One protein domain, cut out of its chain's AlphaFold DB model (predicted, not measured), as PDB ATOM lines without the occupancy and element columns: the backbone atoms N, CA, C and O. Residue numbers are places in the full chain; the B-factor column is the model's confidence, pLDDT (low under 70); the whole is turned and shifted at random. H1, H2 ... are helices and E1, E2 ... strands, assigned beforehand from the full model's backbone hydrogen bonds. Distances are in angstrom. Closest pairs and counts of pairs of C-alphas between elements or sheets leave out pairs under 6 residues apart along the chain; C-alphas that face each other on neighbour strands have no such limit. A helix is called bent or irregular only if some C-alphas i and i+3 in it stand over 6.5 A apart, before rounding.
ATOM      1  N   LEU A  70     254.283 237.631 184.633       49.16
ATOM      2  CA  LEU A  70     253.244 238.616 184.321       49.16
ATOM      3  C   LEU A  70     253.184 238.901 182.818       49.16
ATOM      4  O   LEU A  70     252.107 238.834 182.235       49.16
ATOM      5  N   LEU A  71     254.340 239.097 182.177       54.94
ATOM      6  CA  LEU A  71     254.426 239.301 180.731       54.94
ATOM      7  C   LEU A  71     253.871 238.104 179.939       54.94
ATOM      8  O   LEU A  71     253.146 238.287 178.964       54.94
ATOM      9  N   ALA A  72     254.173 236.874 180.369       52.88
ATOM     10  CA  ALA A  72     253.648 235.666 179.736       52.88
ATOM     11  C   ALA A  72     252.119 235.539 179.885       52.88
ATOM     12  O   ALA A  72     251.432 235.176 178.930       52.88
ATOM     13  N   LEU A  73     251.577 235.871 181.062       62.66
ATOM     14  CA  LEU A  73     250.131 235.904 181.312       62.66
ATOM     15  C   LEU A  73     249.431 236.957 180.444       62.66
ATOM     16  O   LEU A  73     248.420 236.648 179.812       62.66
ATOM     17  N   ASP A  74     249.979 238.169 180.375       72.00
ATOM     18  CA  ASP A  74     249.429 239.257 179.563       72.00
ATOM     19  C   ASP A  74     249.449 238.907 178.074       72.00
ATOM     20  O   ASP A  74     248.448 239.086 177.377       72.00
ATOM     21  N   LEU A  75     250.544 238.316 177.591       74.31
ATOM     22  CA  LEU A  75     250.644 237.835 176.219       74.31
ATOM     23  C   LEU A  75     249.601 236.749 175.915       74.31
ATOM     24  O   LEU A  75     248.908 236.831 174.897       74.31
ATOM     25  N   ALA A  76     249.443 235.759 176.796       75.62
ATOM     26  CA  ALA A  76     248.448 234.703 176.626       75.62
ATOM     27  C   ALA A  76     247.019 235.277 176.584       75.62
ATOM     28  O   ALA A  76     246.212 234.895 175.732       75.62
ATOM     29  N   VAL A  77     246.697 236.244 177.449       80.38
ATOM     30  CA  VAL A  77     245.397 236.936 177.431       80.38
ATOM     31  C   VAL A  77     245.202 237.709 176.122       80.38
ATOM     32  O   VAL A  77     244.127 237.627 175.518       80.38
ATOM     33  N   THR A  78     246.228 238.423 175.660       82.75
ATOM     34  CA  THR A  78     246.201 239.205 174.417       82.75
ATOM     35  C   THR A  78     245.980 238.319 173.195       82.75
ATOM     36  O   THR A  78     245.040 238.557 172.434       82.75
ATOM     37  N   LEU A  79     246.777 237.259 173.029       85.12
ATOM     38  CA  LEU A  79     246.643 236.321 171.913       85.12
ATOM     39  C   LEU A  79     245.257 235.675 171.898       85.12
ATOM     40  O   LEU A  79     244.574 235.699 170.873       85.12
ATOM     41  N   ARG A  80     244.786 235.178 173.048       88.06
ATOM     42  CA  ARG A  80     243.471 234.532 173.162       88.06
ATOM     43  C   ARG A  80     242.329 235.442 172.716       88.06
ATOM     44  O   ARG A  80     241.412 234.980 172.048       88.06
ATOM     45  N   ARG A  81     242.382 236.736 173.051       87.88
ATOM     46  CA  ARG A  81     241.362 237.720 172.642       87.88
ATOM     47  C   ARG A  81     241.382 238.028 171.147       87.88
ATOM     48  O   ARG A  81     240.360 238.465 170.618       87.88
ATOM     49  N   LYS A  82     242.526 237.839 170.485       90.81
ATOM     50  CA  LYS A  82     242.732 238.153 169.065       90.81
ATOM     51  C   LYS A  82     242.402 236.976 168.143       90.81
ATOM     52  O   LYS A  82     242.065 237.225 166.987       90.81
ATOM     53  N   ILE A  83     242.424 235.736 168.636       92.44
ATOM     54  CA  ILE A  83     242.083 234.540 167.850       92.44
ATOM     55  C   ILE A  83     240.596 234.532 167.453       92.44
ATOM     56  O   ILE A  83     239.713 234.755 168.280       92.44
ATOM     57  N   ALA A  84     240.325 234.246 166.181       88.69
ATOM     58  CA  ALA A  84     238.993 234.040 165.623       88.69
ATOM     59  C   ALA A  84     239.014 232.887 164.610       88.69
ATOM     60  O   ALA A  84     239.979 232.733 163.868       88.69
ATOM     61  N   PHE A  85     237.942 232.099 164.542       87.81
ATOM     62  CA  PHE A  85     237.818 230.987 163.595       87.81
ATOM     63  C   PHE A  85     236.854 231.342 162.475       87.81
ATOM     64  O   PHE A  85     235.753 231.824 162.734       87.81
ATOM     65  N   HIS A  86     237.259 231.089 161.235       84.50
ATOM     66  CA  HIS A  86     236.439 231.315 160.047       84.50
ATOM     67  C   HIS A  86     236.684 230.194 159.053       84.50
ATOM     68  O   HIS A  86     237.772 229.646 159.021       84.50
ATOM     69  N   TYR A  87     235.717 229.901 158.197       84.94
ATOM     70  CA  TYR A  87     235.954 229.154 156.966       84.94
ATOM     71  C   TYR A  87     235.469 229.993 155.782       84.94
ATOM     72  O   TYR A  87     234.721 230.954 155.969       84.94
ATOM     73  N   SER A  88     235.911 229.662 154.569       85.38
ATOM     74  CA  SER A  88     235.484 230.378 153.366       85.38
ATOM     75  C   SER A  88     235.259 229.409 152.202       85.38
ATOM     76  O   SER A  88     236.204 228.717 151.810       85.38
ATOM     77  N   PRO A  89     234.048 229.372 151.609       88.31
ATOM     78  CA  PRO A  89     233.777 228.553 150.428       88.31
ATOM     79  C   PRO A  89     234.642 228.952 149.235       88.31
ATOM     80  O   PRO A  89     235.043 228.092 148.460       88.31
ATOM     81  N   ILE A  90     234.971 230.241 149.106       89.31
ATOM     82  CA  ILE A  90     235.840 230.749 148.039       89.31
ATOM     83  C   ILE A  90     237.244 230.161 148.189       89.31
ATOM     84  O   ILE A  90     237.825 229.680 147.220       89.31
ATOM     85  N   VAL A  91     237.783 230.185 149.410       87.06
ATOM     86  CA  VAL A  91     239.137 229.701 149.699       87.06
ATOM     87  C   VAL A  91     239.212 228.188 149.511       87.06
ATOM     88  O   VAL A  91     240.097 227.729 148.796       87.06
ATOM     89  N   GLU A  92     238.250 227.420 150.038       90.25
ATOM     90  CA  GLU A  92     238.191 225.971 149.794       90.25
ATOM     91  C   GLU A  92     238.062 225.647 148.302       90.25
ATOM     92  O   GLU A  92     238.746 224.750 147.812       90.25
ATOM     93  N   MET A  93     237.244 226.402 147.561       92.94
ATOM     94  CA  MET A  93     237.085 226.221 146.118       92.94
ATOM     95  C   MET A  93     238.409 226.449 145.390       92.94
ATOM     96  O   MET A  93     238.863 225.571 144.662       92.94
ATOM     97  N   GLY A 107     248.039 212.714 147.450       70.81
ATOM     98  CA  GLY A 107     247.620 211.311 147.365       70.81
ATOM     99  C   GLY A 107     246.428 210.936 148.255       70.81
ATOM    100  O   GLY A 107     245.642 210.065 147.889       70.81
ATOM    101  N   VAL A 108     246.238 211.619 149.392       77.12
ATOM    102  CA  VAL A 108     245.075 211.376 150.258       77.12
ATOM    103  C   VAL A 108     243.768 211.732 149.550       77.12
ATOM    104  O   VAL A 108     242.818 210.980 149.693       77.12
ATOM    105  N   LEU A 109     243.741 212.793 148.730       83.75
ATOM    106  CA  LEU A 109     242.566 213.329 148.030       83.75
ATOM    107  C   LEU A 109     242.226 212.588 146.724       83.75
ATOM    108  O   LEU A 109     241.233 212.922 146.078       83.75
ATOM    109  N   LEU A 110     242.970 211.541 146.346       80.06
ATOM    110  CA  LEU A 110     242.721 210.773 145.117       80.06
ATOM    111  C   LEU A 110     241.267 210.285 144.955       80.06
ATOM    112  O   LEU A 110     240.721 210.462 143.863       80.06
ATOM    113  N   PRO A 111     240.583 209.739 145.986       79.38
ATOM    114  CA  PRO A 111     239.187 209.321 145.844       79.38
ATOM    115  C   PRO A 111     238.253 210.473 145.457       79.38
ATOM    116  O   PRO A 111     237.338 210.289 144.656       79.38
ATOM    117  N   TRP A 112     238.505 211.673 145.985       86.12
ATOM    118  CA  TRP A 112     237.769 212.878 145.613       86.12
ATOM    119  C   TRP A 112     238.028 213.265 144.156       86.12
ATOM    120  O   TRP A 112     237.082 213.505 143.408       86.12
ATOM    121  N   MET A 113     239.292 213.237 143.724       85.19
ATOM    122  CA  MET A 113     239.671 213.566 142.347       85.19
ATOM    123  C   MET A 113     239.042 212.615 141.321       85.19
ATOM    124  O   MET A 113     238.665 213.047 140.232       85.19
ATOM    125  N   VAL A 114     238.900 211.328 141.659       81.81
ATOM    126  CA  VAL A 114     238.201 210.346 140.814       81.81
ATOM    127  C   VAL A 114     236.724 210.717 140.665       81.81
ATOM    128  O   VAL A 114     236.256 210.853 139.537       81.81
ATOM    129  N   ARG A 115     236.010 210.982 141.771       82.44
ATOM    130  CA  ARG A 115     234.599 211.425 141.727       82.44
ATOM    131  C   ARG A 115     234.421 212.718 140.941       82.44
ATOM    132  O   ARG A 115     233.445 212.884 140.217       82.44
ATOM    133  N   PHE A 116     235.352 213.653 141.106       88.12
ATOM    134  CA  PHE A 116     235.369 214.895 140.348       88.12
ATOM    135  C   PHE A 116     235.453 214.618 138.838       88.12
ATOM    136  O   PHE A 116     234.622 215.112 138.079       88.12
ATOM    137  N   ARG A 117     236.381 213.756 138.399       85.12
ATOM    138  CA  ARG A 117     236.528 213.393 136.978       85.12
ATOM    139  C   ARG A 117     235.297 212.694 136.392       85.12
ATOM    140  O   ARG A 117     235.046 212.851 135.205       85.12
ATOM    141  N   ARG A 240     229.663 223.325 144.843       88.00
ATOM    142  CA  ARG A 240     228.611 223.710 145.799       88.00
ATOM    143  C   ARG A 240     228.102 222.513 146.602       88.00
ATOM    144  O   ARG A 240     228.029 222.588 147.827       88.00
ATOM    145  N   ASP A 241     227.777 221.423 145.916       83.12
ATOM    146  CA  ASP A 241     227.282 220.204 146.557       83.12
ATOM    147  C   ASP A 241     228.390 219.544 147.373       83.12
ATOM    148  O   ASP A 241     228.157 219.072 148.482       83.12
ATOM    149  N   GLU A 242     229.617 219.551 146.851       85.81
ATOM    150  CA  GLU A 242     230.784 219.028 147.555       85.81
ATOM    151  C   GLU A 242     231.089 219.848 148.825       85.81
ATOM    152  O   GLU A 242     231.401 219.280 149.874       85.81
ATOM    153  N   PHE A 243     230.924 221.172 148.763       86.31
ATOM    154  CA  PHE A 243     231.171 222.102 149.859       86.31
ATOM    155  C   PHE A 243     230.189 221.926 151.013       86.31
ATOM    156  O   PHE A 243     230.624 222.013 152.154       86.31
ATOM    157  N   TYR A 244     228.919 221.594 150.760       79.06
ATOM    158  CA  TYR A 244     227.956 221.277 151.828       79.06
ATOM    159  C   TYR A 244     228.505 220.219 152.801       79.06
ATOM    160  O   TYR A 244     228.381 220.324 154.019       79.06
ATOM    161  N   TRP A 245     229.180 219.207 152.259       75.94
ATOM    162  CA  TRP A 245     229.792 218.151 153.053       75.94
ATOM    163  C   TRP A 245     231.078 218.585 153.744       75.94
ATOM    164  O   TRP A 245     231.328 218.220 154.892       75.94
ATOM    165  N   ILE A 246     231.908 219.349 153.034       83.44
ATOM    166  CA  ILE A 246     233.144 219.907 153.583       83.44
ATOM    167  C   ILE A 246     232.815 220.818 154.764       83.44
ATOM    168  O   ILE A 246     233.436 220.700 155.814       83.44
ATOM    169  N   GLU A 247     231.798 221.666 154.633       83.94
ATOM    170  CA  GLU A 247     231.362 222.631 155.638       83.94
ATOM    171  C   GLU A 247     231.059 221.960 156.982       83.94
ATOM    172  O   GLU A 247     231.515 222.443 158.019       83.94
ATOM    173  N   LEU A 248     230.402 220.794 156.983       76.38
ATOM    174  CA  LEU A 248     230.162 220.022 158.208       76.38
ATOM    175  C   LEU A 248     231.469 219.629 158.914       76.38
ATOM    176  O   LEU A 248     231.559 219.711 160.143       76.38
ATOM    177  N   LEU A 249     232.497 219.244 158.153       78.12
ATOM    178  CA  LEU A 249     233.817 218.904 158.690       78.12
ATOM    179  C   LEU A 249     234.563 220.139 159.189       78.12
ATOM    180  O   LEU A 249     235.171 220.086 160.258       78.12
ATOM    181  N   LEU A 250     234.493 221.254 158.458       83.94
ATOM    182  CA  LEU A 250     235.116 222.514 158.867       83.94
ATOM    183  C   LEU A 250     234.493 223.030 160.168       83.94
ATOM    184  O   LEU A 250     235.215 223.343 161.111       83.94
ATOM    185  N   VAL A 251     233.160 223.051 160.260       79.31
ATOM    186  CA  VAL A 251     232.427 223.480 161.462       79.31
ATOM    187  C   VAL A 251     232.742 222.573 162.645       79.31
ATOM    188  O   VAL A 251     232.996 223.063 163.748       79.31
ATOM    189  N   ARG A 252     232.763 221.252 162.437       77.38
ATOM    190  CA  ARG A 252     233.171 220.303 163.475       77.38
ATOM    191  C   ARG A 252     234.601 220.575 163.942       77.38
ATOM    192  O   ARG A 252     234.832 220.666 165.144       77.38
ATOM    193  N   SER A 253     235.529 220.755 163.008       84.31
ATOM    194  CA  SER A 253     236.932 221.015 163.320       84.31
ATOM    195  C   SER A 253     237.128 222.341 164.061       84.31
ATOM    196  O   SER A 253     237.932 222.404 164.984       84.31
ATOM    197  N   ILE A 254     236.359 223.385 163.730       86.06
ATOM    198  CA  ILE A 254     236.344 224.648 164.485       86.06
ATOM    199  C   ILE A 254     235.863 224.416 165.917       86.06
ATOM    200  O   ILE A 254     236.494 224.896 166.852       86.06
ATOM    201  N   ARG A 255     234.771 223.667 166.116       79.56
ATOM    202  CA  ARG A 255     234.257 223.369 167.466       79.56
ATOM    203  C   ARG A 255     235.292 222.631 168.313       79.56
ATOM    204  O   ARG A 255     235.494 222.988 169.469       79.56
ATOM    205  N   GLU A 256     235.953 221.632 167.734       80.50
ATOM    206  CA  GLU A 256     237.034 220.892 168.392       80.50
ATOM    207  C   GLU A 256     238.211 221.826 168.729       80.50
ATOM    208  O   GLU A 256     238.652 221.868 169.877       80.50
ATOM    209  N   ALA A 257     238.640 222.662 167.779       86.12
ATOM    210  CA  ALA A 257     239.729 223.619 167.967       86.12
ATOM    211  C   ALA A 257     239.421 224.690 169.033       86.12
ATOM    212  O   ALA A 257     240.310 225.073 169.788       86.12
ATOM    213  N   VAL A 258     238.169 225.145 169.152       84.12
ATOM    214  CA  VAL A 258     237.741 226.074 170.213       84.12
ATOM    215  C   VAL A 258     237.860 225.423 171.594       84.12
ATOM    216  O   VAL A 258     238.415 226.034 172.505       84.12
ATOM    217  N   ILE A 259     237.406 224.174 171.743       79.25
ATOM    218  CA  ILE A 259     237.523 223.419 173.006       79.25
ATOM    219  C   ILE A 259     238.996 223.188 173.371       79.25
ATOM    220  O   ILE A 259     239.364 223.226 174.546       79.25
ATOM    221  N   GLU A 260     239.850 222.933 172.381       86.94
ATOM    222  CA  GLU A 260     241.291 222.784 172.588       86.94
ATOM    223  C   GLU A 260     241.953 224.098 173.007       86.94
ATOM    224  O   GLU A 260     242.725 224.107 173.964       86.94
ATOM    225  N   LEU A 261     241.601 225.214 172.358       88.44
ATOM    226  CA  LEU A 261     242.113 226.536 172.708       88.44
ATOM    227  C   LEU A 261     241.817 226.868 174.173       88.44
ATOM    228  O   LEU A 261     242.663 227.448 174.842       88.44
ATOM    229  N   GLU A 262     240.655 226.502 174.721       84.25
ATOM    230  CA  GLU A 262     240.327 226.695 176.148       84.25
ATOM    231  C   GLU A 262     241.277 225.972 177.114       84.25
ATOM    232  O   GLU A 262     241.428 226.401 178.256       84.25
ATOM    233  N   ARG A 263     241.921 224.891 176.669       87.56
ATOM    234  CA  ARG A 263     242.724 223.989 177.509       87.56
ATOM    235  C   ARG A 263     244.229 224.139 177.307       87.56
ATOM    236  O   ARG A 263     244.996 223.528 178.045       87.56
ATOM    237  N   GLU A 264     244.641 224.920 176.318       88.69
ATOM    238  CA  GLU A 264     246.033 225.084 175.912       88.69
ATOM    239  C   GLU A 264     246.451 226.558 175.951       88.69
ATOM    240  O   GLU A 264     245.634 227.469 175.785       88.69
ATOM    241  N   ASP A 265     247.743 226.801 176.166       90.38
ATOM    242  CA  ASP A 265     248.340 228.114 175.939       90.38
ATOM    243  C   ASP A 265     248.108 228.566 174.476       90.38
ATOM    244  O   ASP A 265     248.379 227.791 173.556       90.38
ATOM    245  N   PRO A 266     247.628 229.798 174.215       91.00
ATOM    246  CA  PRO A 266     247.325 230.259 172.860       91.00
ATOM    247  C   PRO A 266     248.515 230.241 171.897       91.00
ATOM    248  O   PRO A 266     248.317 229.970 170.716       91.00
ATOM    249  N   GLY A 267     249.736 230.517 172.366       91.38
ATOM    250  CA  GLY A 267     250.928 230.462 171.519       91.38
ATOM    251  C   GLY A 267     251.213 229.032 171.060       91.38
ATOM    252  O   GLY A 267     251.326 228.765 169.863       91.38
ATOM    253  N   SER A 268     251.224 228.099 172.011       91.62
ATOM    254  CA  SER A 268     251.387 226.660 171.755       91.62
ATOM    255  C   SER A 268     250.281 226.111 170.850       91.62
ATOM    256  O   SER A 268     250.562 225.415 169.871       91.62
ATOM    257  N   PHE A 269     249.037 226.521 171.107       94.19
ATOM    258  CA  PHE A 269     247.870 226.179 170.305       94.19
ATOM    259  C   PHE A 269     248.028 226.617 168.844       94.19
ATOM    260  O   PHE A 269     247.807 225.818 167.935       94.19
ATOM    261  N   LEU A 270     248.449 227.862 168.599       93.19
ATOM    262  CA  LEU A 270     248.664 228.390 167.249       93.19
ATOM    263  C   LEU A 270     249.740 227.605 166.487       93.19
ATOM    264  O   LEU A 270     249.539 227.247 165.321       93.19
ATOM    265  N   VAL A 271     250.856 227.287 167.147       92.38
ATOM    266  CA  VAL A 271     251.937 226.478 166.565       92.38
ATOM    267  C   VAL A 271     251.440 225.069 166.244       92.38
ATOM    268  O   VAL A 271     251.641 224.571 165.136       92.38
ATOM    269  N   ARG A 272     250.747 224.418 167.182       93.31
ATOM    270  CA  ARG A 272     250.254 223.046 167.017       93.31
ATOM    271  C   ARG A 272     249.180 222.947 165.940       93.31
ATOM    272  O   ARG A 272     249.289 222.090 165.061       93.31
ATOM    273  N   LEU A 273     248.161 223.805 165.996       92.19
ATOM    274  CA  LEU A 273     247.021 223.770 165.080       92.19
ATOM    275  C   LEU A 273     247.479 224.011 163.638       92.19
ATOM    276  O   LEU A 273     247.128 223.247 162.743       92.19
ATOM    277  N   SER A 274     248.360 224.993 163.428       89.62
ATOM    278  CA  SER A 274     248.964 225.283 162.121       89.62
ATOM    279  C   SER A 274     249.990 224.233 161.661       89.62
ATOM    280  O   SER A 274     250.611 224.412 160.615       89.62
ATOM    281  N   ARG A 275     250.209 223.150 162.424       88.75
ATOM    282  CA  ARG A 275     251.248 222.126 162.195       88.75
ATOM    283  C   ARG A 275     252.659 222.694 162.048       88.75
ATOM    284  O   ARG A 275     253.456 222.215 161.242       88.75
ATOM    285  N   GLY A 276     252.963 223.722 162.830       84.19
ATOM    286  CA  GLY A 276     254.211 224.461 162.738       84.19
ATOM    287  C   GLY A 276     254.298 225.292 161.463       84.19
ATOM    288  O   GLY A 276     255.402 225.531 160.994       84.19
ATOM    289  N   GLY A 277     253.167 225.694 160.876       85.38
ATOM    290  CA  GLY A 277     253.100 226.694 159.810       85.38
ATOM    291  C   GLY A 277     253.308 228.118 160.338       85.38
ATOM    292  O   GLY A 277     253.893 228.965 159.664       85.38
ATOM    293  N   LEU A 278     252.851 228.356 161.567       89.19
ATOM    294  CA  LEU A 278     253.019 229.592 162.316       89.19
ATOM    295  C   LEU A 278     253.925 229.322 163.523       89.19
ATOM    296  O   LEU A 278     253.706 228.356 164.254       89.19
ATOM    297  N   THR A 279     254.920 230.174 163.744       89.50
ATOM    298  CA  THR A 279     255.711 230.229 164.973       89.50
ATOM    299  C   THR A 279     255.243 231.385 165.846       89.50
ATOM    300  O   THR A 279     254.697 232.377 165.358       89.50
ATOM    301  N   VAL A 280     255.462 231.245 167.151       88.56
ATOM    302  CA  VAL A 280     255.244 232.304 168.137       88.56
ATOM    303  C   VAL A 280     256.515 232.387 168.976       88.56
ATOM    304  O   VAL A 280     256.845 231.429 169.673       88.56
ATOM    305  N   ASP A 281     257.245 233.496 168.861       85.62
ATOM    306  CA  ASP A 281     258.449 233.785 169.646       85.62
ATOM    307  C   ASP A 281     258.231 235.068 170.452       85.62
ATOM    308  O   ASP A 281     258.066 236.159 169.896       85.62
ATOM    309  N   GLY A 282     258.133 234.924 171.774       83.19
ATOM    310  CA  GLY A 282     257.614 235.979 172.639       83.19
ATOM    311  C   GLY A 282     256.279 236.507 172.106       83.19
ATOM    312  O   GLY A 282     255.360 235.741 171.823       83.19
ATOM    313  N   ALA A 283     256.185 237.824 171.931       82.12
ATOM    314  CA  ALA A 283     254.996 238.485 171.403       82.12
ATOM    315  C   ALA A 283     254.972 238.600 169.869       82.12
ATOM    316  O   ALA A 283     254.234 239.429 169.355       82.12
ATOM    317  N   VAL A 284     255.764 237.834 169.116       87.94
ATOM    318  CA  VAL A 284     255.850 237.962 167.653       87.94
ATOM    319  C   VAL A 284     255.418 236.663 166.978       87.94
ATOM    320  O   VAL A 284     255.950 235.592 167.260       87.94
ATOM    321  N   LEU A 285     254.448 236.761 166.066       89.81
ATOM    322  CA  LEU A 285     254.009 235.651 165.224       89.81
ATOM    323  C   LEU A 285     254.763 235.694 163.898       89.81
ATOM    324  O   LEU A 285     254.877 236.759 163.303       89.81
ATOM    325  N   ALA A 286     255.225 234.565 163.377       88.62
ATOM    326  CA  ALA A 286     255.886 234.534 162.073       88.62
ATOM    327  C   ALA A 286     255.520 233.267 161.295       88.62
ATOM    328  O   ALA A 286     255.214 232.239 161.898       88.62
ATOM    329  N   PRO A 287     255.536 233.293 159.953       86.81
ATOM    330  CA  PRO A 287     255.464 232.059 159.194       86.81
ATOM    331  C   PRO A 287     256.779 231.294 159.372       86.81
ATOM    332  O   PRO A 287     257.858 231.879 159.288       86.81
ATOM    333  N   SER A 288     256.722 229.978 159.567       80.69
ATOM    334  CA  SER A 288     257.928 229.188 159.887       80.69
ATOM    335  C   SER A 288     258.973 229.150 158.772       80.69
ATOM    336  O   SER A 288     260.115 228.765 159.010       80.69
ATOM    337  N   SER A 289     258.607 229.545 157.554       70.62
ATOM    338  CA  SER A 289     259.528 229.646 156.422       70.62
ATOM    339  C   SER A 289     260.242 230.997 156.328       70.62
ATOM    340  O   SER A 289     261.070 231.155 155.439       70.62
ATOM    341  N   ALA A 290     259.913 231.981 157.174       59.28
ATOM    342  CA  ALA A 290     260.431 233.344 157.043       59.28
ATOM    343  C   ALA A 290     261.956 233.454 157.216       59.28
ATOM    344  O   ALA A 290     262.529 234.464 156.824       59.28
ATOM    345  N   GLY A 291     262.617 232.426 157.761       52.50
ATOM    346  CA  GLY A 291     264.048 232.454 158.063       52.50
ATOM    347  C   GLY A 291     264.399 233.491 159.151       52.50
ATOM    348  O   GLY A 291     263.640 234.423 159.393       52.50
ATOM    349  N   PRO A 292     265.521 233.354 159.873       50.03
ATOM    350  CA  PRO A 292     265.966 234.386 160.810       50.03
ATOM    351  C   PRO A 292     266.782 235.490 160.101       50.03
ATOM    352  O   PRO A 292     267.671 235.149 159.317       50.03
ATOM    353  N   PRO A 293     266.591 236.784 160.434       49.88
ATOM    354  CA  PRO A 293     265.543 237.331 161.294       49.88
ATOM    355  C   PRO A 293     264.230 237.497 160.513       49.88
ATOM    356  O   PRO A 293     264.176 238.222 159.522       49.88
ATOM    357  N   ALA A 294     263.162 236.855 160.982       55.72
ATOM    358  CA  ALA A 294     261.848 237.013 160.381       55.72
ATOM    359  C   ALA A 294     261.291 238.389 160.762       55.72
ATOM    360  O   ALA A 294     261.193 238.709 161.949       55.72
ATOM    361  N   SER A 295     260.869 239.186 159.781       65.31
ATOM    362  CA  SER A 295     259.908 240.269 160.003       65.31
ATOM    363  C   SER A 295     258.559 239.646 160.374       65.31
ATOM    364  O   SER A 295     257.678 239.453 159.542       65.31
ATOM    365  N   GLY A 296     258.435 239.227 161.630       79.38
ATOM    366  CA  GLY A 296     257.185 238.715 162.166       79.38
ATOM    367  C   GLY A 296     256.174 239.830 162.417       79.38
ATOM    368  O   GLY A 296     256.454 241.020 162.267       79.38
ATOM    369  N   TRP A 297     254.982 239.429 162.824       88.56
ATOM    370  CA  TRP A 297     253.883 240.296 163.203       88.56
ATOM    371  C   TRP A 297     253.822 240.392 164.728       88.56
ATOM    372  O   TRP A 297     253.479 239.396 165.378       88.56
ATOM    373  N   PRO A 298     254.146 241.554 165.323       89.19
ATOM    374  CA  PRO A 298     253.943 241.769 166.746       89.19
ATOM    375  C   PRO A 298     252.471 241.555 167.097       89.19
ATOM    376  O   PRO A 298     251.575 242.137 166.487       89.19
ATOM    377  N   ALA A 299     252.214 240.713 168.091       87.31
ATOM    378  CA  ALA A 299     250.887 240.343 168.540       87.31
ATOM    379  C   ALA A 299     250.076 241.577 168.925       87.31
ATOM    380  O   ALA A 299     248.879 241.591 168.662       87.31
ATOM    381  N   ASP A 300     250.708 242.606 169.494       86.44
ATOM    382  CA  ASP A 300     250.077 243.866 169.903       86.44
ATOM    383  C   ASP A 300     249.549 244.690 168.724       86.44
ATOM    384  O   ASP A 300     248.458 245.255 168.837       86.44
ATOM    385  N   ASP A 301     250.225 244.646 167.575       88.75
ATOM    386  CA  ASP A 301     249.836 245.370 166.357       88.75
ATOM    387  C   ASP A 301     248.669 244.702 165.613       88.75
ATOM    388  O   ASP A 301     247.995 245.323 164.786       88.75
ATOM    389  N   LEU A 302     248.399 243.427 165.913       87.38
ATOM    390  CA  LEU A 302     247.317 242.676 165.288       87.38
ATOM    391  C   LEU A 302     245.958 243.005 165.908       87.38
ATOM    392  O   LEU A 302     245.776 242.942 167.120       87.38
ATOM    393  N   ASP A 303     244.955 243.241 165.071       87.69
ATOM    394  CA  ASP A 303     243.555 243.286 165.491       87.69
ATOM    395  C   ASP A 303     243.010 241.874 165.713       87.69
ATOM    396  O   ASP A 303     242.271 241.615 166.668       87.69
ATOM    397  N   ARG A 304     243.352 240.956 164.798       87.50
ATOM    398  CA  ARG A 304     242.839 239.583 164.758       87.50
ATOM    399  C   ARG A 304     243.861 238.595 164.204       87.50
ATOM    400  O   ARG A 304     244.637 238.914 163.302       87.50
ATOM    401  N   ILE A 305     243.780 237.369 164.717       89.88
ATOM    402  CA  ILE A 305     244.449 236.176 164.199       89.88
ATOM    403  C   ILE A 305     243.348 235.218 163.748       89.88
ATOM    404  O   ILE A 305     242.626 234.663 164.573       89.88
ATOM    405  N   TYR A 306     243.185 235.056 162.443       88.50
ATOM    406  CA  TYR A 306     242.163 234.196 161.869       88.50
ATOM    407  C   TYR A 306     242.704 232.790 161.643       88.50
ATOM    408  O   TYR A 306     243.742 232.607 161.009       88.50
ATOM    409  N   LEU A 307     241.973 231.799 162.137       92.06
ATOM    410  CA  LEU A 307     242.274 230.388 161.964       92.06
ATOM    411  C   LEU A 307     241.278 229.774 160.993       92.06
ATOM    412  O   LEU A 307     240.069 229.824 161.233       92.06
ATOM    413  N   LEU A 308     241.803 229.224 159.898       90.38
ATOM    414  CA  LEU A 308     241.008 228.734 158.775       90.38
ATOM    415  C   LEU A 308     241.155 227.214 158.603       90.38
ATOM    416  O   LEU A 308     242.194 226.767 158.115       90.38
ATOM    417  N   PRO A 309     240.163 226.385 158.965       92.00
ATOM    418  CA  PRO A 309     240.223 224.969 158.638       92.00
ATOM    419  C   PRO A 309     240.181 224.797 157.115       92.00
ATOM    420  O   PRO A 309     239.456 225.515 156.425       92.00
ATOM    421  N   SER A 310     240.916 223.817 156.596       91.00
ATOM    422  CA  SER A 310     240.852 223.442 155.183       91.00
ATOM    423  C   SER A 310     241.023 221.943 154.992       91.00
ATOM    424  O   SER A 310     241.955 221.354 155.543       91.00
ATOM    425  N   VAL A 311     240.155 221.321 154.189       88.94
ATOM    426  CA  VAL A 311     240.312 219.907 153.799       88.94
ATOM    427  C   VAL A 311     241.352 219.779 152.685       88.94
ATOM    428  O   VAL A 311     242.143 218.835 152.676       88.94
ATOM    429  N   PHE A 312     241.386 220.744 151.763       89.19
ATOM    430  CA  PHE A 312     242.233 220.686 150.570       89.19
ATOM    431  C   PHE A 312     243.680 221.136 150.786       89.19
ATOM    432  O   PHE A 312     244.523 220.846 149.943       89.19
ATOM    433  N   LEU A 313     243.995 221.788 151.910       83.62
ATOM    434  CA  LEU A 313     245.386 222.050 152.293       83.62
ATOM    435  C   LEU A 313     246.044 220.888 153.023       83.62
ATOM    436  O   LEU A 313     247.231 220.974 153.290       83.62
ATOM    437  N   TYR A 314     245.347 219.801 153.354       79.69
ATOM    438  CA  TYR A 314     245.967 218.706 154.102       79.69
ATOM    439  C   TYR A 314     247.213 218.139 153.389       79.69
ATOM    440  O   TYR A 314     247.147 217.893 152.195       79.69
ATOM    441  N   PRO A 315     248.335 217.842 154.079       71.25
ATOM    442  CA  PRO A 315     248.661 218.142 155.474       71.25
ATOM    443  C   PRO A 315     249.363 219.501 155.670       71.25
ATOM    444  O   PRO A 315     249.896 219.733 156.756       71.25
ATOM    445  N   GLU A 316     249.444 220.315 154.624       80.12
ATOM    446  CA  GLU A 316     250.101 221.616 154.557       80.12
ATOM    447  C   GLU A 316     249.288 222.728 155.238       80.12
ATOM    448  O   GLU A 316     248.121 222.578 155.609       80.12
ATOM    449  N   THR A 317     249.956 223.864 155.407       83.00
ATOM    450  CA  THR A 317     249.392 225.066 156.007       83.00
ATOM    451  C   THR A 317     249.778 226.267 155.161       83.00
ATOM    452  O   THR A 317     250.926 226.397 154.732       83.00
ATOM    453  N   LEU A 318     248.811 227.155 154.963       83.94
ATOM    454  CA  LEU A 318     248.960 228.454 154.339       83.94
ATOM    455  C   LEU A 318     248.918 229.519 155.437       83.94
ATOM    456  O   LEU A 318     247.927 229.635 156.162       83.94
ATOM    457  N   VAL A 319     249.988 230.301 155.552       86.75
ATOM    458  CA  VAL A 319     250.038 231.462 156.447       86.75
ATOM    459  C   VAL A 319     250.164 232.718 155.613       86.75
ATOM    460  O   VAL A 319     251.042 232.840 154.760       86.75
ATOM    461  N   VAL A 320     249.275 233.661 155.883       83.38
ATOM    462  CA  VAL A 320     249.210 234.936 155.194       83.38
ATOM    463  C   VAL A 320     249.042 236.024 156.238       83.38
ATOM    464  O   VAL A 320     248.128 235.965 157.053       83.38
ATOM    465  N   GLY A 321     249.901 237.037 156.216       79.81
ATOM    466  CA  GLY A 321     249.785 238.160 157.137       79.81
ATOM    467  C   GLY A 321     249.883 239.505 156.444       79.81
ATOM    468  O   GLY A 321     250.345 239.627 155.311       79.81
ATOM    469  N   GLY A 322     249.402 240.513 157.155       74.81
ATOM    470  CA  GLY A 322     249.504 241.919 156.810       74.81
ATOM    471  C   GLY A 322     249.653 242.762 158.078       74.81
ATOM    472  O   GLY A 322     249.722 242.212 159.176       74.81
ATOM    473  N   PRO A 323     249.647 244.100 157.963       71.00
ATOM    474  CA  PRO A 323     250.019 244.990 159.066       71.00
ATOM    475  C   PRO A 323     249.159 244.868 160.333       71.00
ATOM    476  O   PRO A 323     249.610 245.245 161.404       71.00
ATOM    477  N   ARG A 324     247.912 244.386 160.215       81.56
ATOM    478  CA  ARG A 324     246.940 244.319 161.325       81.56
ATOM    479  C   ARG A 324     246.245 242.968 161.479       81.56
ATOM    480  O   ARG A 324     245.429 242.794 162.379       81.56
ATOM    481  N   ARG A 325     246.495 242.011 160.586       84.75
ATOM    482  CA  ARG A 325     245.834 240.700 160.620       84.75
ATOM    483  C   ARG A 325     246.770 239.603 160.163       84.75
ATOM    484  O   ARG A 325     247.505 239.781 159.195       84.75
ATOM    485  N   VAL A 326     246.666 238.461 160.826       87.62
ATOM    486  CA  VAL A 326     247.300 237.212 160.407       87.62
ATOM    487  C   VAL A 326     246.207 236.194 160.164       87.62
ATOM    488  O   VAL A 326     245.231 236.135 160.906       87.62
ATOM    489  N   ILE A 327     246.364 235.412 159.109       87.25
ATOM    490  CA  ILE A 327     245.501 234.299 158.765       87.25
ATOM    491  C   ILE A 327     246.397 233.073 158.675       87.25
ATOM    492  O   ILE A 327     247.338 233.043 157.884       87.25
ATOM    493  N   ALA A 328     246.107 232.068 159.486       89.62
ATOM    494  CA  ALA A 328     246.755 230.773 159.410       89.62
ATOM    495  C   ALA A 328     245.691 229.728 159.113       89.62
ATOM    496  O   ALA A 328     244.724 229.572 159.863       89.62
ATOM    497  N   SER A 329     245.856 229.008 158.009       90.31
ATOM    498  CA  SER A 329     245.045 227.825 157.798       90.31
ATOM    499  C   SER A 329     245.470 226.715 158.761       90.31
ATOM    500  O   SER A 329     246.554 226.742 159.349       90.31
ATOM    501  N   TYR A 330     244.634 225.701 158.901       91.50
ATOM    502  CA  TYR A 330     245.030 224.450 159.514       91.50
ATOM    503  C   TYR A 330     244.356 223.274 158.808       91.50
ATOM    504  O   TYR A 330     243.194 223.365 158.401       91.50
ATOM    505  N   PRO A 331     245.085 222.167 158.621       89.38
ATOM    506  CA  PRO A 331     244.593 221.063 157.826       89.38
ATOM    507  C   PRO A 331     243.561 220.251 158.608       89.38
ATOM    508  O   PRO A 331     243.850 219.686 159.667       89.38
ATOM    509  N   VAL A 332     242.373 220.118 158.031       87.06
ATOM    510  CA  VAL A 332     241.354 219.164 158.460       87.06
ATOM    511  C   VAL A 332     241.638 217.854 157.752       87.06
ATOM    512  O   VAL A 332     241.744 217.803 156.530       87.06
ATOM    513  N   SER A 333     241.802 216.780 158.525       80.12
ATOM    514  CA  SER A 333     241.950 215.454 157.933       80.12
ATOM    515  C   SER A 333     240.700 215.141 157.117       80.12
ATOM    516  O   SER A 333     239.614 215.147 157.701       80.12
ATOM    517  N   PRO A 334     240.825 214.817 155.818       71.50
ATOM    518  CA  PRO A 334     239.665 214.401 155.052       71.50
ATOM    519  C   PRO A 334     238.990 213.182 155.709       71.50
ATOM    520  O   PRO A 334     237.773 213.109 155.775       71.50
ATOM    521  N   GLY A 335     239.749 212.248 156.297       66.56
ATOM    522  CA  GLY A 335     239.175 211.127 157.053       66.56
ATOM    523  C   GLY A 335     238.084 210.370 156.274       66.56
ATOM    524  O   GLY A 335     238.283 210.009 155.112       66.56
ATOM    525  N   VAL A 336     236.923 210.167 156.915       54.03
ATOM    526  CA  VAL A 336     235.744 209.462 156.362       54.03
ATOM    527  C   VAL A 336     235.205 210.119 155.078       54.03
ATOM    528  O   VAL A 336     234.634 209.430 154.241       54.03
ATOM    529  N   TYR A 337     235.485 211.412 154.849       57.72
ATOM    530  CA  TYR A 337     235.150 212.154 153.619       57.72
ATOM    531  C   TYR A 337     235.598 211.444 152.329       57.72
ATOM    532  O   TYR A 337     234.998 211.611 151.262       57.72
ATOM    533  N   LEU A 338     236.690 210.677 152.409       57.84
ATOM    534  CA  LEU A 338     237.297 209.981 151.272       57.84
ATOM    535  C   LEU A 338     237.154 208.466 151.339       57.84
ATOM    536  O   LEU A 338     237.408 207.799 150.334       57.84
ATOM    537  N   SER A 339     236.750 207.906 152.482       55.88
ATOM    538  CA  SER A 339     236.624 206.460 152.622       55.88
ATOM    539  C   SER A 339     235.300 205.984 152.027       55.88
ATOM    540  O   SER A 339     234.269 206.001 152.689       55.88
ATOM    541  N   ARG A 340     235.347 205.486 150.786       51.62
ATOM    542  CA  ARG A 340     234.257 204.704 150.168       51.62
ATOM    543  C   ARG A 340     234.007 203.353 150.866       51.62
ATOM    544  O   ARG A 340     233.034 202.678 150.560       51.62
ATOM    545  N   GLU A 341     234.903 202.922 151.755       49.22
ATOM    546  CA  GLU A 341     235.069 201.501 152.096       49.22
ATOM    547  C   GLU A 341     234.471 201.040 153.425       49.22
ATOM    548  O   GLU A 341     234.624 199.873 153.788       49.22
TER     549      GLU A 341
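This is residues 70 to 93, 107 to 117 and 240 to 341 of the 433 residues of the protein "HTH arsR-type domain-containing protein" of Clostridiales bacterium (UniProt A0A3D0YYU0). A twisted sheet of four strands, E1 E4 E6 E5, makes a wall with helices over one face, the long helix H4 running slantwise over it and the short helix H5 also over it, while a small hairpin of E2 and E3 packs through E2 on H5. H1 lies at one end of the long axis and H3, separate from the rest, at the other. The printed part has 137 residues with five named helices and six named strands, in the order H1 E1 H2 H3 H4 H5 E2 E3 E4 E5 E6; the sheet is mixed, and the class is mixed, helices and strands. It is compact by its radius of gyration of the C-alphas, 16.0 A, yet elongated, with spans of 53 by 30 by 23 A.

The inner strands E4, residues 304 to 310, and E6, residues 325 to 331, are parallel, with N 308 and O 328 2.9 A apart. E1, residues 83 to 85, is parallel to E4, with N 84 and O 305 at 2.8 A. E5, residues 319 to 321, forms a hairpin with E6, with N 320 and O 327 at 2.9 A. H4, residues 240 to 263, and H5, residues 266 to 273, are on one face of this sheet, giving two layers, helices and sheet. H4 has a height of 6.9 A over the sheet and is over E4, at 36 degrees to it on the local plane; their closest C-alphas, Leu 250 and Pro 309, are 5.7 A apart. H4 and H5, a helical hairpin, only just touch, with 3 pairs of C-alphas within 8 A, the closest Leu 261 and Phe 269 at 6.2 A. E2, residues 278 to 281, and E3, residues 284 to 287, form an antiparallel hairpin, with N 279 and O 286 at 2.8 A; the closest C-alphas of H5 and E2, Val 271 and Leu 278, are 5.4 A apart. H1, residues 70 to 82, touches H5 at a steep tilt of 54 degrees, the C-alphas of Arg 80 and Pro 266 being closest at 5.8 A. H2, residues 89 to 93, only grazes the sheet; H3, residues 107 to 117, is not on it. H1, H2 and H5 have every O i to N i+4 pair within hydrogen-bond range, H3 5 of 7 and H4 16 of 20.

H1 begins at C-alpha 70 (253.244, 238.616, 184.321) and is 18.5 A long. H4 is 34.7 A long, with a kink of 25 degrees near residue 247. H3, 15.3 A, is irregular: C-alphas 108 and 111 are 7.6 A apart. E4 measures 18.9 A and E6 19.9 A, ending at C-alpha 331 (244.593, 221.063, 157.826).

The farthest C-alphas, Leu 70 and Arg 117, are 56.2 A apart. Cuts leave gaps of 18.3 A between C-alphas 93 and 107 and 15.7 A between 117 and 240. The link from E3 to E4 is long. Residues 70 to 73, 290 to 295 and 335 to 341 have pLDDT under 70.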